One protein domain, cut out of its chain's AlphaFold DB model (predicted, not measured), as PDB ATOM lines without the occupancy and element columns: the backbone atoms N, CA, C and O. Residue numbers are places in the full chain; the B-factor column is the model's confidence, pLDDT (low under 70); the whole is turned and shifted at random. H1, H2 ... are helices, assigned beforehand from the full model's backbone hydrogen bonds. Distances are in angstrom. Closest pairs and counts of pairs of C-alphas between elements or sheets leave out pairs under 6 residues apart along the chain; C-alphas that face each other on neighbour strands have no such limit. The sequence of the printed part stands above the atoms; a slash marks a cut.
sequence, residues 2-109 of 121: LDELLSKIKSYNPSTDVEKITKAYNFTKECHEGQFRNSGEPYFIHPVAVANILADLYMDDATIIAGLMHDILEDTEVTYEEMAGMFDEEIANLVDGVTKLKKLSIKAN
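This is residues 2 to 109 of the 121 residues of the protein "GTP diphosphokinase" of Parvimonas sp. oral taxon 110 str. F0139 (UniProt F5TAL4). The longest helix, H7, crosses the core helix H4 with its residues 90 to 95, and residues 104 to 109, of which 104 to 108 belong to H7, stick out from the body. H2 and H3 pack on H4 nearly along it, H1 packs on both of these, H6 folds back on the beginning of H7, and little H5 packs on residues 95 to 99. The printed part has 108 residues with seven named helices, H1 to H7 in chain order, and no named strand: the class is all helix. It is compact, with a radius of gyration of the C-alphas of 13.7 A and spans of 39 by 33 by 28 A.

Find C-alpha 89 at (242.536, 374.379, 354.372); from there H7, residues 89 to 108, runs 27.9 A to C-alpha 108 at (256.528, 352.787, 365.212). Look next for H4 at residues 61 to 69, H2 at 18 to 31, 19.8 A long, and H3 at 45 to 56, 16.6 A. H1, residues 2 to 12, begins at (262.768, 379.779, 342.823); H5 is residues 72 to 75 and H6 residues 80 to 87.

H7 touches H4 with residues 90 to 95 alone, at a steep tilt of 53 degrees; the closest C-alphas, of Ala 66 and Val 95, are 5.1 A apart. H6 and H7 form a hairpin, closest at C-alphas 84 and 92, 5.1 A. H3 and H4 form another, closest at C-alphas 47 and 68, 4.8 A. H2 touches H4 at a shallow tilt of 10 degrees, closest at C-alphas 28 and 69, 6.0 A. H1 touches H3, closest at C-alphas 9 and 55, 5.9 A. Every O i to N i+4 pair is within hydrogen-bond range in H2, H3, H4, H6 and H7; H1 has 6 of 7, and H5 is too short for one.

The C-alphas of Pro 14 and Asn 109 are farthest apart, 40.5 A. The printed part has no cut, and the link from H2 to H3, residues 32 to 44, is long. Look for pLDDT under 70 at residue 39 and residues 105 to 109.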
ATOM      1  N   LEU A   2     264.215 379.615 343.060       86.56
ATOM      2  CA  LEU A   2     262.768 379.779 342.823       86.56
ATOM      3  C   LEU A   2     262.410 379.762 341.330       86.56
ATOM      4  O   LEU A   2     261.557 378.982 340.924       86.56
ATOM      5  N   ASP A   3     263.099 380.554 340.506       87.69
ATOM      6  CA  ASP A   3     262.816 380.617 339.063       87.69
ATOM      7  C   ASP A   3     263.001 379.265 338.363       87.69
ATOM      8  O   ASP A   3     262.242 378.916 337.463       87.69
ATOM      9  N   GLU A   4     263.981 378.472 338.804       89.50
ATOM     10  CA  GLU A   4     264.230 377.120 338.286       89.50
ATOM     11  C   GLU A   4     263.088 376.169 338.650       89.50
ATOM     12  O   GLU A   4     262.604 375.438 337.786       89.50
ATOM     13  N   LEU A   5     262.621 376.213 339.905       89.25
ATOM     14  CA  LEU A   5     261.474 375.432 340.362       89.25
ATOM     15  C   LEU A   5     260.213 375.820 339.578       89.25
ATOM     16  O   LEU A   5     259.544 374.952 339.025       89.25
ATOM     17  N   LEU A   6     259.924 377.117 339.453       91.19
ATOM     18  CA  LEU A   6     258.765 377.614 338.708       91.19
ATOM     19  C   LEU A   6     258.837 377.258 337.221       91.19
ATOM     20  O   LEU A   6     257.837 376.849 336.638       91.19
ATOM     21  N   SER A   7     260.011 377.390 336.599       90.94
ATOM     22  CA  SER A   7     260.210 376.999 335.202       90.94
ATOM     23  C   SER A   7     259.999 375.499 335.007       90.94
ATOM     24  O   SER A   7     259.420 375.095 333.998       90.94
ATOM     25  N   LYS A   8     260.447 374.674 335.960       91.19
ATOM     26  CA  LYS A   8     260.231 373.226 335.932       91.19
ATOM     27  C   LYS A   8     258.745 372.897 336.054       91.19
ATOM     28  O   LYS A   8     258.233 372.172 335.208       91.19
ATOM     29  N   ILE A   9     258.041 373.485 337.018       91.12
ATOM     30  CA  ILE A   9     256.603 373.250 337.216       91.12
ATOM     31  C   ILE A   9     255.805 373.673 335.982       91.12
ATOM     32  O   ILE A   9     255.028 372.887 335.446       91.12
ATOM     33  N   LYS A  10     256.088 374.861 335.434       91.69
ATOM     34  CA  LYS A  10     255.454 375.351 334.199       91.69
ATOM     35  C   LYS A  10     255.670 374.448 332.988       91.69
ATOM     36  O   LYS A  10     254.845 374.467 332.078       91.69
ATOM     37  N   SER A  11     256.767 373.688 332.949       91.19
ATOM     38  CA  SER A  11     257.068 372.810 331.814       91.19
ATOM     39  C   SER A  11     256.060 371.667 331.663       91.19
ATOM     40  O   SER A  11     255.778 371.266 330.535       91.19
ATOM     41  N   TYR A  12     255.486 371.182 332.770       91.06
ATOM     42  CA  TYR A  12     254.487 370.110 332.766       91.06
ATOM     43  C   TYR A  12     253.086 370.580 333.180       91.06
ATOM     44  O   TYR A  12     252.100 369.995 332.739       91.06
ATOM     45  N   ASN A  13     252.986 371.648 333.975       88.00
ATOM     46  CA  ASN A  13     251.737 372.285 334.382       88.00
ATOM     47  C   ASN A  13     251.756 373.791 334.037       88.00
ATOM     48  O   ASN A  13     252.076 374.628 334.884       88.00
ATOM     49  N   PRO A  14     251.397 374.179 332.798       88.88
ATOM     50  CA  PRO A  14     251.369 375.584 332.381       88.88
ATOM     51  C   PRO A  14     250.342 376.437 333.136       88.88
ATOM     52  O   PRO A  14     250.494 377.654 333.200       88.88
ATOM     53  N   SER A  15     249.308 375.800 333.692       89.12
ATOM     54  CA  SER A  15     248.229 376.444 334.451       89.12
ATOM     55  C   SER A  15     248.547 376.577 335.943       89.12
ATOM     56  O   SER A  15     247.645 376.879 336.720       89.12
ATOM     57  N   THR A  16     249.795 376.317 336.342       90.38
ATOM     58  CA  THR A  16     250.218 376.358 337.741       90.38
ATOM     59  C   THR A  16     250.008 377.737 338.367       90.38
ATOM     60  O   THR A  16     250.254 378.771 337.730       90.38
ATOM     61  N   ASP A  17     249.602 377.758 339.632       90.50
ATOM     62  CA  ASP A  17     249.482 378.988 340.409       90.50
ATOM     63  C   ASP A  17     250.859 379.439 340.919       90.50
ATOM     64  O   ASP A  17     251.308 379.162 342.037       90.50
ATOM     65  N   VAL A  18     251.548 380.165 340.043       91.06
ATOM     66  CA  VAL A  18     252.879 380.724 340.299       91.06
ATOM     67  C   VAL A  18     252.880 381.640 341.518       91.06
ATOM     68  O   VAL A  18     253.859 381.648 342.267       91.06
ATOM     69  N   GLU A  19     251.820 382.424 341.721       91.12
ATOM     70  CA  GLU A  19     251.744 383.371 342.834       91.12
ATOM     71  C   GLU A  19     251.663 382.621 344.160       91.12
ATOM     72  O   GLU A  19     252.406 382.938 345.095       91.12
ATOM     73  N   LYS A  20     250.847 381.566 344.219       90.94
ATOM     74  CA  LYS A  20     250.696 380.735 345.413       90.94
ATOM     75  C   LYS A  20     251.977 379.980 345.764       90.94
ATOM     76  O   LYS A  20     252.388 379.990 346.926       90.94
ATOM     77  N   ILE A  21     252.663 379.410 344.772       91.88
ATOM     78  CA  ILE A  21     253.958 378.734 344.973       91.88
ATOM     79  C   ILE A  21     255.033 379.729 345.431       91.88
ATOM     80  O   ILE A  21     255.788 379.451 346.362       91.88
ATOM     81  N   THR A  22     255.085 380.914 344.818       92.88
ATOM     82  CA  THR A  22     256.024 381.982 345.205       92.88
ATOM     83  C   THR A  22     255.763 382.440 346.639       92.88
ATOM     84  O   THR A  22     256.702 382.591 347.423       92.88
ATOM     85  N   LYS A  23     254.491 382.617 347.015       93.06
ATOM     86  CA  LYS A  23     254.094 382.969 348.382       93.06
ATOM     87  C   LYS A  23     254.554 381.907 349.381       93.06
ATOM     88  O   LYS A  23     255.145 382.262 350.396       93.06
ATOM     89  N   ALA A  24     254.349 380.625 349.077       92.25
ATOM     90  CA  ALA A  24     254.779 379.520 349.933       92.25
ATOM     91  C   ALA A  24     256.305 379.465 350.081       92.25
ATOM     92  O   ALA A  24     256.820 379.286 351.185       92.25
ATOM     93  N   TYR A  25     257.035 379.682 348.986       92.56
ATOM     94  CA  TYR A  25     258.494 379.741 348.989       92.56
ATOM     95  C   TYR A  25     259.020 380.861 349.893       92.56
ATOM     96  O   TYR A  25     259.885 380.616 350.733       92.56
ATOM     97  N   ASN A  26     258.488 382.077 349.749       91.88
ATOM     98  CA  ASN A  26     258.899 383.218 350.569       91.88
ATOM     99  C   ASN A  26     258.532 383.010 352.039       91.88
ATOM    100  O   ASN A  26     259.379 383.209 352.901       91.88
ATOM    101  N   PHE A  27     257.326 382.515 352.313       91.00
ATOM    102  CA  PHE A  27     256.888 382.214 353.673       91.00
ATOM    103  C   PHE A  27     257.785 381.174 354.352       91.00
ATOM    104  O   PHE A  27     258.239 381.382 355.471       91.00
ATOM    105  N   THR A  28     258.123 380.091 353.647       89.75
ATOM    106  CA  THR A  28     259.059 379.068 354.140       89.75
ATOM    107  C   THR A  28     260.439 379.671 354.413       89.75
ATOM    108  O   THR A  28     261.078 379.357 355.414       89.75
ATOM    109  N   LYS A  29     260.909 380.567 353.541       89.44
ATOM    110  CA  LYS A  29     262.196 381.246 353.709       89.44
ATOM    111  C   LYS A  29     262.217 382.150 354.940       89.44
ATOM    112  O   LYS A  29     263.210 382.133 355.655       89.44
ATOM    113  N   GLU A  30     261.150 382.910 355.167       89.62
ATOM    114  CA  GLU A  30     260.980 383.781 356.338       89.62
ATOM    115  C   GLU A  30     260.893 382.957 357.628       89.62
ATOM    116  O   GLU A  30     261.587 383.242 358.598       89.62
ATOM    117  N   CYS A  31     260.117 381.870 357.614       86.50
ATOM    118  CA  CYS A  31     259.958 380.953 358.743       86.50
ATOM    119  C   CYS A  31     261.283 380.314 359.193       86.50
ATOM    120  O   CYS A  31     261.518 380.133 360.386       86.50
ATOM    121  N   HIS A  32     262.162 379.994 358.240       82.44
ATOM    122  CA  HIS A  32     263.483 379.425 358.506       82.44
ATOM    123  C   HIS A  32     264.613 380.466 358.431       82.44
ATOM    124  O   HIS A  32     265.793 380.101 358.360       82.44
ATOM    125  N   GLU A  33     264.293 381.764 358.435       82.19
ATOM    126  CA  GLU A  33     265.307 382.813 358.415       82.19
ATOM    127  C   GLU A  33     266.133 382.768 359.709       82.19
ATOM    128  O   GLU A  33     265.612 382.682 360.819       82.19
ATOM    129  N   GLY A  34     267.460 382.764 359.573       76.19
ATOM    130  CA  GLY A  34     268.371 382.614 360.710       76.19
ATOM    131  C   GLY A  34     268.539 381.179 361.222       76.19
ATOM    132  O   GLY A  34     269.363 380.961 362.112       76.19
ATOM    133  N   GLN A  35     267.840 380.191 360.649       76.38
ATOM    134  CA  GLN A  35     268.085 378.777 360.927       76.38
ATOM    135  C   GLN A  35     269.169 378.219 359.999       76.38
ATOM    136  O   GLN A  35     269.066 378.254 358.768       76.38
ATOM    137  N   PHE A  36     270.210 377.655 360.605       76.88
ATOM    138  CA  PHE A  36     271.330 377.043 359.900       76.88
ATOM    139  C   PHE A  36     271.455 375.575 360.287       76.88
ATOM    140  O   PHE A  36     271.264 375.197 361.443       76.88
ATOM    141  N   ARG A  37     271.820 374.739 359.315       74.06
ATOM    142  CA  ARG A  37     272.212 373.352 359.564       74.06
ATOM    143  C   ARG A  37     273.549 373.323 360.308       74.06
ATOM    144  O   ARG A  37     274.327 374.273 360.256       74.06
ATOM    145  N   ASN A  38     273.874 372.180 360.916       70.75
ATOM    146  CA  ASN A  38     275.175 371.958 361.568       70.75
ATOM    147  C   ASN A  38     276.378 372.161 360.620       70.75
ATOM    148  O   ASN A  38     277.489 372.398 361.086       70.75
ATOM    149  N   SER A  39     276.162 372.068 359.304       69.62
ATOM    150  CA  SER A  39     277.144 372.351 358.253       69.62
ATOM    151  C   SER A  39     277.363 373.847 357.975       69.62
ATOM    152  O   SER A  39     278.308 374.192 357.270       69.62
ATOM    153  N   GLY A  40     276.517 374.732 358.512       74.44
ATOM    154  CA  GLY A  40     276.531 376.178 358.254       74.44
ATOM    155  C   GLY A  40     275.662 376.625 357.073       74.44
ATOM    156  O   GLY A  40     275.603 377.817 356.780       74.44
ATOM    157  N   GLU A  41     274.972 375.705 356.399       75.25
ATOM    158  CA  GLU A  41     274.065 376.031 355.293       75.25
ATOM    159  C   GLU A  41     272.678 376.471 355.795       75.25
ATOM    160  O   GLU A  41     272.200 375.935 356.800       75.25
ATOM    161  N   PRO A  42     271.988 377.399 355.105       79.94
ATOM    162  CA  PRO A  42     270.612 377.768 355.437       79.94
ATOM    163  C   PRO A  42     269.667 376.559 355.411       79.94
ATOM    164  O   PRO A  42     269.628 375.825 354.421       79.94
ATOM    165  N   TYR A  43     268.858 376.382 356.461       78.69
ATOM    166  CA  TYR A  43     267.912 375.259 356.565       78.69
ATOM    167  C   TYR A  43     266.930 375.212 355.385       78.69
ATOM    168  O   TYR A  43     266.629 374.146 354.852       78.69
ATOM    169  N   PHE A  44     266.538 376.391 354.903       84.06
ATOM    170  CA  PHE A  44     265.656 376.603 353.758       84.06
ATOM    171  C   PHE A  44     266.033 375.830 352.475       84.06
ATOM    172  O   PHE A  44     265.172 375.545 351.644       84.06
ATOM    173  N   ILE A  45     267.301 375.449 352.299       84.75
ATOM    174  CA  ILE A  45     267.733 374.653 351.142       84.75
ATOM    175  C   ILE A  45     267.036 373.283 351.114       84.75
ATOM    176  O   ILE A  45     266.705 372.793 350.032       84.75
ATOM    177  N   HIS A  46     266.779 372.680 352.280       83.88
ATOM    178  CA  HIS A  46     266.159 371.360 352.370       83.88
ATOM    179  C   HIS A  46     264.727 371.342 351.801       83.88
ATOM    180  O   HIS A  46     264.493 370.576 350.860       83.88
ATOM    181  N   PRO A  47     263.796 372.203 352.258       88.31
ATOM    182  CA  PRO A  47     262.457 372.262 351.678       88.31
ATOM    183  C   PRO A  47     262.441 372.508 350.165       88.31
ATOM    184  O   PRO A  47     261.658 371.898 349.436       88.31
ATOM    185  N   VAL A  48     263.351 373.344 349.652       89.25
ATOM    186  CA  VAL A  48     263.448 373.607 348.207       89.25
ATOM    187  C   VAL A  48     263.928 372.376 347.432       89.25
ATOM    188  O   VAL A  48     263.472 372.137 346.311       89.25
ATOM    189  N   ALA A  49     264.828 371.574 348.002       89.19
ATOM    190  CA  ALA A  49     265.253 370.316 347.394       89.19
ATOM    191  C   ALA A  49     264.102 369.296 347.337       89.19
ATOM    192  O   ALA A  49     263.905 368.657 346.302       89.19
ATOM    193  N   VAL A  50     263.298 369.196 348.402       89.31
ATOM    194  CA  VAL A  50     262.093 368.348 348.436       89.31
ATOM    195  C   VAL A  50     261.092 368.790 347.367       89.31
ATOM    196  O   VAL A  50     260.632 367.964 346.580       89.31
ATOM    197  N   ALA A  51     260.821 370.092 347.264       90.31
ATOM    198  CA  ALA A  51     259.936 370.647 346.243       90.31
ATOM    199  C   ALA A  51     260.415 370.344 344.812       90.31
ATOM    200  O   ALA A  51     259.608 370.037 343.938       90.31
ATOM    201  N   ASN A  52     261.730 370.370 344.574       89.00
ATOM    202  CA  ASN A  52     262.301 369.990 343.282       89.00
ATOM    203  C   ASN A  52     262.077 368.513 342.946       89.00
ATOM    204  O   ASN A  52     261.748 368.213 341.802       89.00
ATOM    205  N   ILE A  53     262.218 367.613 343.925       90.06
ATOM    206  CA  ILE A  53     261.928 366.184 343.736       90.06
ATOM    207  C   ILE A  53     260.442 365.983 343.415       90.06
ATOM    208  O   ILE A  53     260.110 365.231 342.505       90.06
ATOM    209  N   LEU A  54     259.541 366.675 344.118       89.62
ATOM    210  CA  LEU A  54     258.101 366.604 343.841       89.62
ATOM    211  C   LEU A  54     257.764 367.124 342.436       89.62
ATOM    212  O   LEU A  54     256.958 366.513 341.736       89.62
ATOM    213  N   ALA A  55     258.428 368.192 341.993       90.19
ATOM    214  CA  ALA A  55     258.296 368.698 340.630       90.19
ATOM    215  C   ALA A  55     258.845 367.710 339.579       90.19
ATOM    216  O   ALA A  55     258.253 367.572 338.513       90.19
ATOM    217  N   ASP A  56     259.926 366.977 339.874       89.38
ATOM    218  CA  ASP A  56     260.445 365.908 338.999       89.38
ATOM    219  C   ASP A  56     259.493 364.705 338.900       89.38
ATOM    220  O   ASP A  56     259.511 363.967 337.914       89.38
ATOM    221  N   LEU A  57     258.639 364.520 339.907       90.50
ATOM    222  CA  LEU A  57     257.567 363.527 339.909       90.50
ATOM    223  C   LEU A  57     256.264 364.045 339.278       90.50
ATOM    224  O   LEU A  57     255.263 363.329 339.308       90.50
ATOM    225  N   TYR A  58     256.275 365.248 338.694       91.00
ATOM    226  CA  TYR A  58     255.119 365.882 338.051       91.00
ATOM    227  C   TYR A  58     253.912 366.055 338.987       91.00
ATOM    228  O   TYR A  58     252.763 365.921 338.564       91.00
ATOM    229  N   MET A  59     254.174 366.332 340.269       91.12
ATOM    230  CA  MET A  59     253.127 366.541 341.271       91.12
ATOM    231  C   MET A  59     252.375 367.861 341.052       91.12
ATOM    232  O   MET A  59     252.868 368.781 340.393       91.12
ATOM    233  N   ASP A  60     251.174 367.946 341.612       90.69
ATOM    234  CA  ASP A  60     250.325 369.134 341.583       90.69
ATOM    235  C   ASP A  60     250.846 370.257 342.501       90.69
ATOM    236  O   ASP A  60     251.687 370.053 343.382       90.69
ATOM    237  N   ASP A  61     250.312 371.461 342.295       91.19
ATOM    238  CA  ASP A  61     250.745 372.668 343.000       91.19
ATOM    239  C   ASP A  61     250.556 372.554 344.520       91.19
ATOM    240  O   ASP A  61     251.435 372.974 345.277       91.19
ATOM    241  N   ALA A  62     249.445 371.961 344.983       90.50
ATOM    242  CA  ALA A  62     249.164 371.819 346.409       90.50
ATOM    243  C   ALA A  62     250.173 370.873 347.074       90.50
ATOM    244  O   ALA A  62     250.698 371.196 348.141       90.50
ATOM    245  N   THR A  63     250.526 369.766 346.414       90.56
ATOM    246  CA  THR A  63     251.579 368.851 346.881       90.56
ATOM    247  C   THR A  63     252.949 369.526 346.944       90.56
ATOM    248  O   THR A  63     253.683 369.341 347.916       90.56
ATOM    249  N   ILE A  64     253.312 370.338 345.946       92.12
ATOM    250  CA  ILE A  64     254.594 371.061 345.947       92.12
ATOM    251  C   ILE A  64     254.641 372.094 347.074       92.12
ATOM    252  O   ILE A  64     255.644 372.177 347.786       92.12
ATOM    253  N   ILE A  65     253.560 372.854 347.264       92.62
ATOM    254  CA  ILE A  65     253.448 373.826 348.355       92.62
ATOM    255  C   ILE A  65     253.530 373.116 349.710       92.62
ATOM    256  O   ILE A  65     254.290 373.544 350.578       92.62
ATOM    257  N   ALA A  66     252.821 371.998 349.875       90.94
ATOM    258  CA  ALA A  66     252.895 371.199 351.090       90.94
ATOM    259  C   ALA A  66     254.318 370.675 351.342       90.94
ATOM    260  O   ALA A  66     254.778 370.708 352.477       90.94
ATOM    261  N   GLY A  67     255.047 370.265 350.300       89.94
ATOM    262  CA  GLY A  67     256.452 369.861 350.401       89.94
ATOM    263  C   GLY A  67     257.400 370.997 350.803       89.94
ATOM    264  O   GLY A  67     258.307 370.776 351.606       89.94
ATOM    265  N   LEU A  68     257.175 372.219 350.307       90.31
ATOM    266  CA  LEU A  68     257.916 373.410 350.749       90.31
ATOM    267  C   LEU A  68     257.660 373.710 352.231       90.31
ATOM    268  O   LEU A  68     258.579 374.069 352.952       90.31
ATOM    269  N   MET A  69     256.427 373.533 352.695       90.50
ATOM    270  CA  MET A  69     256.008 373.953 354.034       90.50
ATOM    271  C   MET A  69     255.978 372.813 355.063       90.50
ATOM    272  O   MET A  69     255.557 373.033 356.197       90.50
ATOM    273  N   HIS A  70     256.412 371.607 354.688       88.19
ATOM    274  CA  HIS A  70     256.143 370.380 355.448       88.19
ATOM    275  C   HIS A  70     256.681 370.384 356.887       88.19
ATOM    276  O   HIS A  70     256.088 369.742 357.748       88.19
ATOM    277  N   ASP A  71     257.773 371.107 357.143       85.38
ATOM    278  CA  ASP A  71     258.415 371.203 358.457       85.38
ATOM    279  C   ASP A  71     257.999 372.462 359.246       85.38
ATOM    280  O   ASP A  71     258.311 372.579 360.428       85.38
ATOM    281  N   ILE A  72     257.247 373.398 358.651       87.88
ATOM    282  CA  ILE A  72     256.911 374.681 359.297       87.88
ATOM    283  C   ILE A  72     256.090 374.467 360.577       87.88
ATOM    284  O   ILE A  72     256.394 375.075 361.600       87.88
ATOM    285  N   LEU A  73     255.094 373.574 360.555       86.62
ATOM    286  CA  LEU A  73     254.265 373.274 361.736       86.62
ATOM    287  C   LEU A  73     255.029 372.528 362.850       86.62
ATOM    288  O   LEU A  73     254.500 372.360 363.950       86.62
ATOM    289  N   GLU A  74     256.224 372.003 362.564       81.44
ATOM    290  CA  GLU A  74     257.059 371.294 363.539       81.44
ATOM    291  C   GLU A  74     258.184 372.181 364.086       81.44
ATOM    292  O   GLU A  74     258.420 372.174 365.295       81.44
ATOM    293  N   ASP A  75     258.835 372.956 363.216       80.44
ATOM    294  CA  ASP A  75     260.060 373.700 363.523       80.44
ATOM    295  C   ASP A  75     259.829 375.191 363.825       80.44
ATOM    296  O   ASP A  75     260.773 375.907 364.173       80.44
ATOM    297  N   THR A  76     258.593 375.685 363.693       82.69
ATOM    298  CA  THR A  76     258.245 377.094 363.938       82.69
ATOM    299  C   THR A  76     257.014 377.249 364.830       82.69
ATOM    300  O   THR A  76     256.349 376.276 365.175       82.69
ATOM    301  N   GLU A  77     256.708 378.488 365.225       84.88
ATOM    302  CA  GLU A  77     255.530 378.812 366.047       84.88
ATOM    303  C   GLU A  77     254.224 378.917 365.239       84.88
ATOM    304  O   GLU A  77     253.170 379.169 365.819       84.88
ATOM    305  N   VAL A  78     254.277 378.720 363.916       88.75
ATOM    306  CA  VAL A  78     253.108 378.822 363.034       88.75
ATOM    307  C   VAL A  78     252.100 377.723 363.362       88.75
ATOM    308  O   VAL A  78     252.428 376.535 363.396       88.75
ATOM    309  N   THR A  79     250.843 378.118 363.548       90.62
ATOM    310  CA  THR A  79     249.733 377.201 363.826       90.62
ATOM    311  C   THR A  79     249.037 376.716 362.554       90.62
ATOM    312  O   THR A  79     249.122 377.327 361.484       90.62
ATOM    313  N   TYR A  80     248.309 375.602 362.671       90.69
ATOM    314  CA  TYR A  80     247.485 375.075 361.579       90.69
ATOM    315  C   TYR A  80     246.456 376.114 361.112       90.69
ATOM    316  O   TYR A  80     246.258 376.296 359.913       90.69
ATOM    317  N   GLU A  81     245.825 376.817 362.051       91.25
ATOM    318  CA  GLU A  81     244.802 377.821 361.774       91.25
ATOM    319  C   GLU A  81     245.368 379.017 360.996       91.25
ATOM    320  O   GLU A  81     244.739 379.483 360.043       91.25
ATOM    321  N   GLU A  82     246.569 379.483 361.349       90.06
ATOM    322  CA  GLU A  82     247.269 380.539 360.607       90.06
ATOM    323  C   GLU A  82     247.614 380.084 359.189       90.06
ATOM    324  O   GLU A  82     247.347 380.800 358.221       90.06
ATOM    325  N   MET A  83     248.139 378.867 359.046       90.31
ATOM    326  CA  MET A  83     248.476 378.299 357.742       90.31
ATOM    327  C   MET A  83     247.239 378.146 356.846       90.31
ATOM    328  O   MET A  83     247.274 378.553 355.681       90.31
ATOM    329  N   ALA A  84     246.137 377.624 357.393       91.44
ATOM    330  CA  ALA A  84     244.871 377.467 356.683       91.44
ATOM    331  C   ALA A  84     244.302 378.820 356.228       91.44
ATOM    332  O   ALA A  84     243.825 378.935 355.101       91.44
ATOM    333  N   GLY A  85     244.413 379.860 357.062       90.62
ATOM    334  CA  GLY A  85     244.006 381.221 356.701       90.62
ATOM    335  C   GLY A  85     244.886 381.874 355.629       90.62
ATOM    336  O   GLY A  85     244.413 382.733 354.885       90.62
ATOM    337  N   MET A  86     246.160 381.483 355.525       88.44
ATOM    338  CA  MET A  86     247.110 382.064 354.571       88.44
ATOM    339  C   MET A  86     247.124 381.382 353.198       88.44
ATOM    340  O   MET A  86     247.390 382.069 352.204       88.44
ATOM    341  N   PHE A  87     246.903 380.065 353.138       85.81
ATOM    342  CA  PHE A  87     247.132 379.255 351.932       85.81
ATOM    343  C   PHE A  87     245.965 378.374 351.492       85.81
ATOM    344  O   PHE A  87     246.018 377.914 350.356       85.81
ATOM    345  N   ASP A  88     244.952 378.182 352.338       90.19
ATOM    346  CA  ASP A  88     243.799 377.273 352.218       90.19
ATOM    347  C   ASP A  88     243.891 376.030 353.113       90.19
ATOM    348  O   ASP A  88     244.962 375.500 353.422       90.19
ATOM    349  N   GLU A  89     242.713 375.538 353.495       91.12
ATOM    350  CA  GLU A  89     242.536 374.379 354.372       91.12
ATOM    351  C   GLU A  89     243.094 373.083 353.757       91.12
ATOM    352  O   GLU A  89     243.614 372.228 354.468       91.12
ATOM    353  N   GLU A  90     243.042 372.936 352.431       90.75
ATOM    354  CA  GLU A  90     243.606 371.775 351.732       90.75
ATOM    355  C   GLU A  90     245.122 371.660 351.952       90.75
ATOM    356  O   GLU A  90     245.621 370.600 352.329       90.75
ATOM    357  N   ILE A  91     245.853 372.766 351.789       91.50
ATOM    358  CA  ILE A  91     247.310 372.799 351.964       91.50
ATOM    359  C   ILE A  91     247.675 372.569 353.428       91.50
ATOM    360  O   ILE A  91     248.571 371.774 353.718       91.50
ATOM    361  N   ALA A  92     246.956 373.208 354.354       91.25
ATOM    362  CA  ALA A  92     247.175 373.007 355.783       91.25
ATOM    363  C   ALA A  92     246.973 371.534 356.184       91.25
ATOM    364  O   ALA A  92     247.791 370.975 356.916       91.25
ATOM    365  N   ASN A  93     245.937 370.873 355.651       91.38
ATOM    366  CA  ASN A  93     245.686 369.447 355.876       91.38
ATOM    367  C   ASN A  93     246.803 368.553 355.321       91.38
ATOM    368  O   ASN A  93     247.179 367.575 355.970       91.38
ATOM    369  N   LEU A  94     247.345 368.871 354.142       90.56
ATOM    370  CA  LEU A  94     248.468 368.126 353.566       90.56
ATOM    371  C   LEU A  94     249.723 368.245 354.442       90.56
ATOM    372  O   LEU A  94     250.342 367.230 354.767       90.56
ATOM    373  N   VAL A  95     250.066 369.461 354.873       89.38
ATOM    374  CA  VAL A  95     251.233 369.724 355.734       89.38
ATOM    375  C   VAL A  95     251.088 369.031 357.091       89.38
ATOM    376  O   VAL A  95     251.998 368.321 357.537       89.38
ATOM    377  N   ASP A  96     249.928 369.163 357.732       88.69
ATOM    378  CA  ASP A  96     249.630 368.493 359.000       88.69
ATOM    379  C   ASP A  96     249.632 366.961 358.852       88.69
ATOM    380  O   ASP A  96     250.188 366.243 359.690       88.69
ATOM    381  N   GLY A  97     249.100 366.443 357.742       87.00
ATOM    382  CA  GLY A  97     249.138 365.024 357.400       87.00
ATOM    383  C   GLY A  97     250.565 364.478 357.315       87.00
ATOM    384  O   GLY A  97     250.884 363.479 357.971       87.00
ATOM    385  N   VAL A  98     251.452 365.147 356.571       85.94
ATOM    386  CA  VAL A  98     252.870 364.759 356.443       85.94
ATOM    387  C   VAL A  98     253.585 364.835 357.797       85.94
ATOM    388  O   VAL A  98     254.283 363.889 358.181       85.94
ATOM    389  N   THR A  99     253.329 365.885 358.578       83.25
ATOM    390  CA  THR A  99     253.880 366.057 359.933       83.25
ATOM    391  C   THR A  99     253.452 364.920 360.871       83.25
ATOM    392  O   THR A  99     254.261 364.332 361.600       83.25
ATOM    393  N   LYS A 100     252.168 364.547 360.852       83.00
ATOM    394  CA  LYS A 100     251.630 363.439 361.658       83.00
ATOM    395  C   LYS A 100     252.212 362.092 361.238       83.00
ATOM    396  O   LYS A 100     252.568 361.294 362.109       83.00
ATOM    397  N   LEU A 101     252.353 361.841 359.936       78.81
ATOM    398  CA  LEU A 101     252.975 360.618 359.419       78.81
ATOM    399  C   LEU A 101     254.436 360.496 359.867       78.81
ATOM    400  O   LEU A 101     254.843 359.424 360.328       78.81
ATOM    401  N   LYS A 102     255.197 361.597 359.841       71.06
ATOM    402  CA  LYS A 102     256.566 361.669 360.379       71.06
ATOM    403  C   LYS A 102     256.585 361.270 361.861       71.06
ATOM    404  O   LYS A 102     257.289 360.326 362.228       71.06
ATOM    405  N   LYS A 103     255.710 361.848 362.694       70.75
ATOM    406  CA  LYS A 103     255.586 361.518 364.133       70.75
ATOM    407  C   LYS A 103     255.188 360.058 364.399       70.75
ATOM    408  O   LYS A 103     255.703 359.438 365.334       70.75
ATOM    409  N   LEU A 104     254.286 359.484 363.599       71.38
ATOM    410  CA  LEU A 104     253.885 358.075 363.715       71.38
ATOM    411  C   LEU A 104     255.009 357.122 363.301       71.38
ATOM    412  O   LEU A 104     255.223 356.113 363.974       71.38
ATOM    413  N   SER A 105     255.762 357.463 362.252       59.94
ATOM    414  CA  SER A 105     256.905 356.668 361.800       59.94
ATOM    415  C   SER A 105     257.988 356.566 362.879       59.94
ATOM    416  O   SER A 105     258.513 355.477 363.104       59.94
ATOM    417  N   ILE A 106     258.229 357.652 363.625       59.47
ATOM    418  CA  ILE A 106     259.171 357.695 364.752       59.47
ATOM    419  C   ILE A 106     258.689 356.802 365.903       59.47
ATOM    420  O   ILE A 106     259.474 356.047 366.478       59.47
ATOM    421  N   LYS A 107     257.388 356.835 366.232       59.44
ATOM    422  CA  LYS A 107     256.816 355.993 367.301       59.44
ATOM    423  C   LYS A 107     256.808 354.506 366.945       59.44
ATOM    424  O   LYS A 107     257.034 353.677 367.824       59.44
ATOM    425  N   ALA A 108     256.552 354.169 365.683       56.84
ATOM    426  CA  ALA A 108     256.528 352.787 365.212       56.84
ATOM    427  C   ALA A 108     257.941 352.196 365.031       56.84
ATOM    428  O   ALA A 108     258.124 350.989 365.187       56.84
ATOM    429  N   ASN A 109     258.955 353.028 364.757       45.97
ATOM    430  CA  ASN A 109     260.314 352.585 364.455       45.97
ATOM    431  C   ASN A 109     261.345 352.954 365.525       45.97
ATOM    432  O   ASN A 109     262.232 353.774 365.311       45.97
TER     433      ASN A 109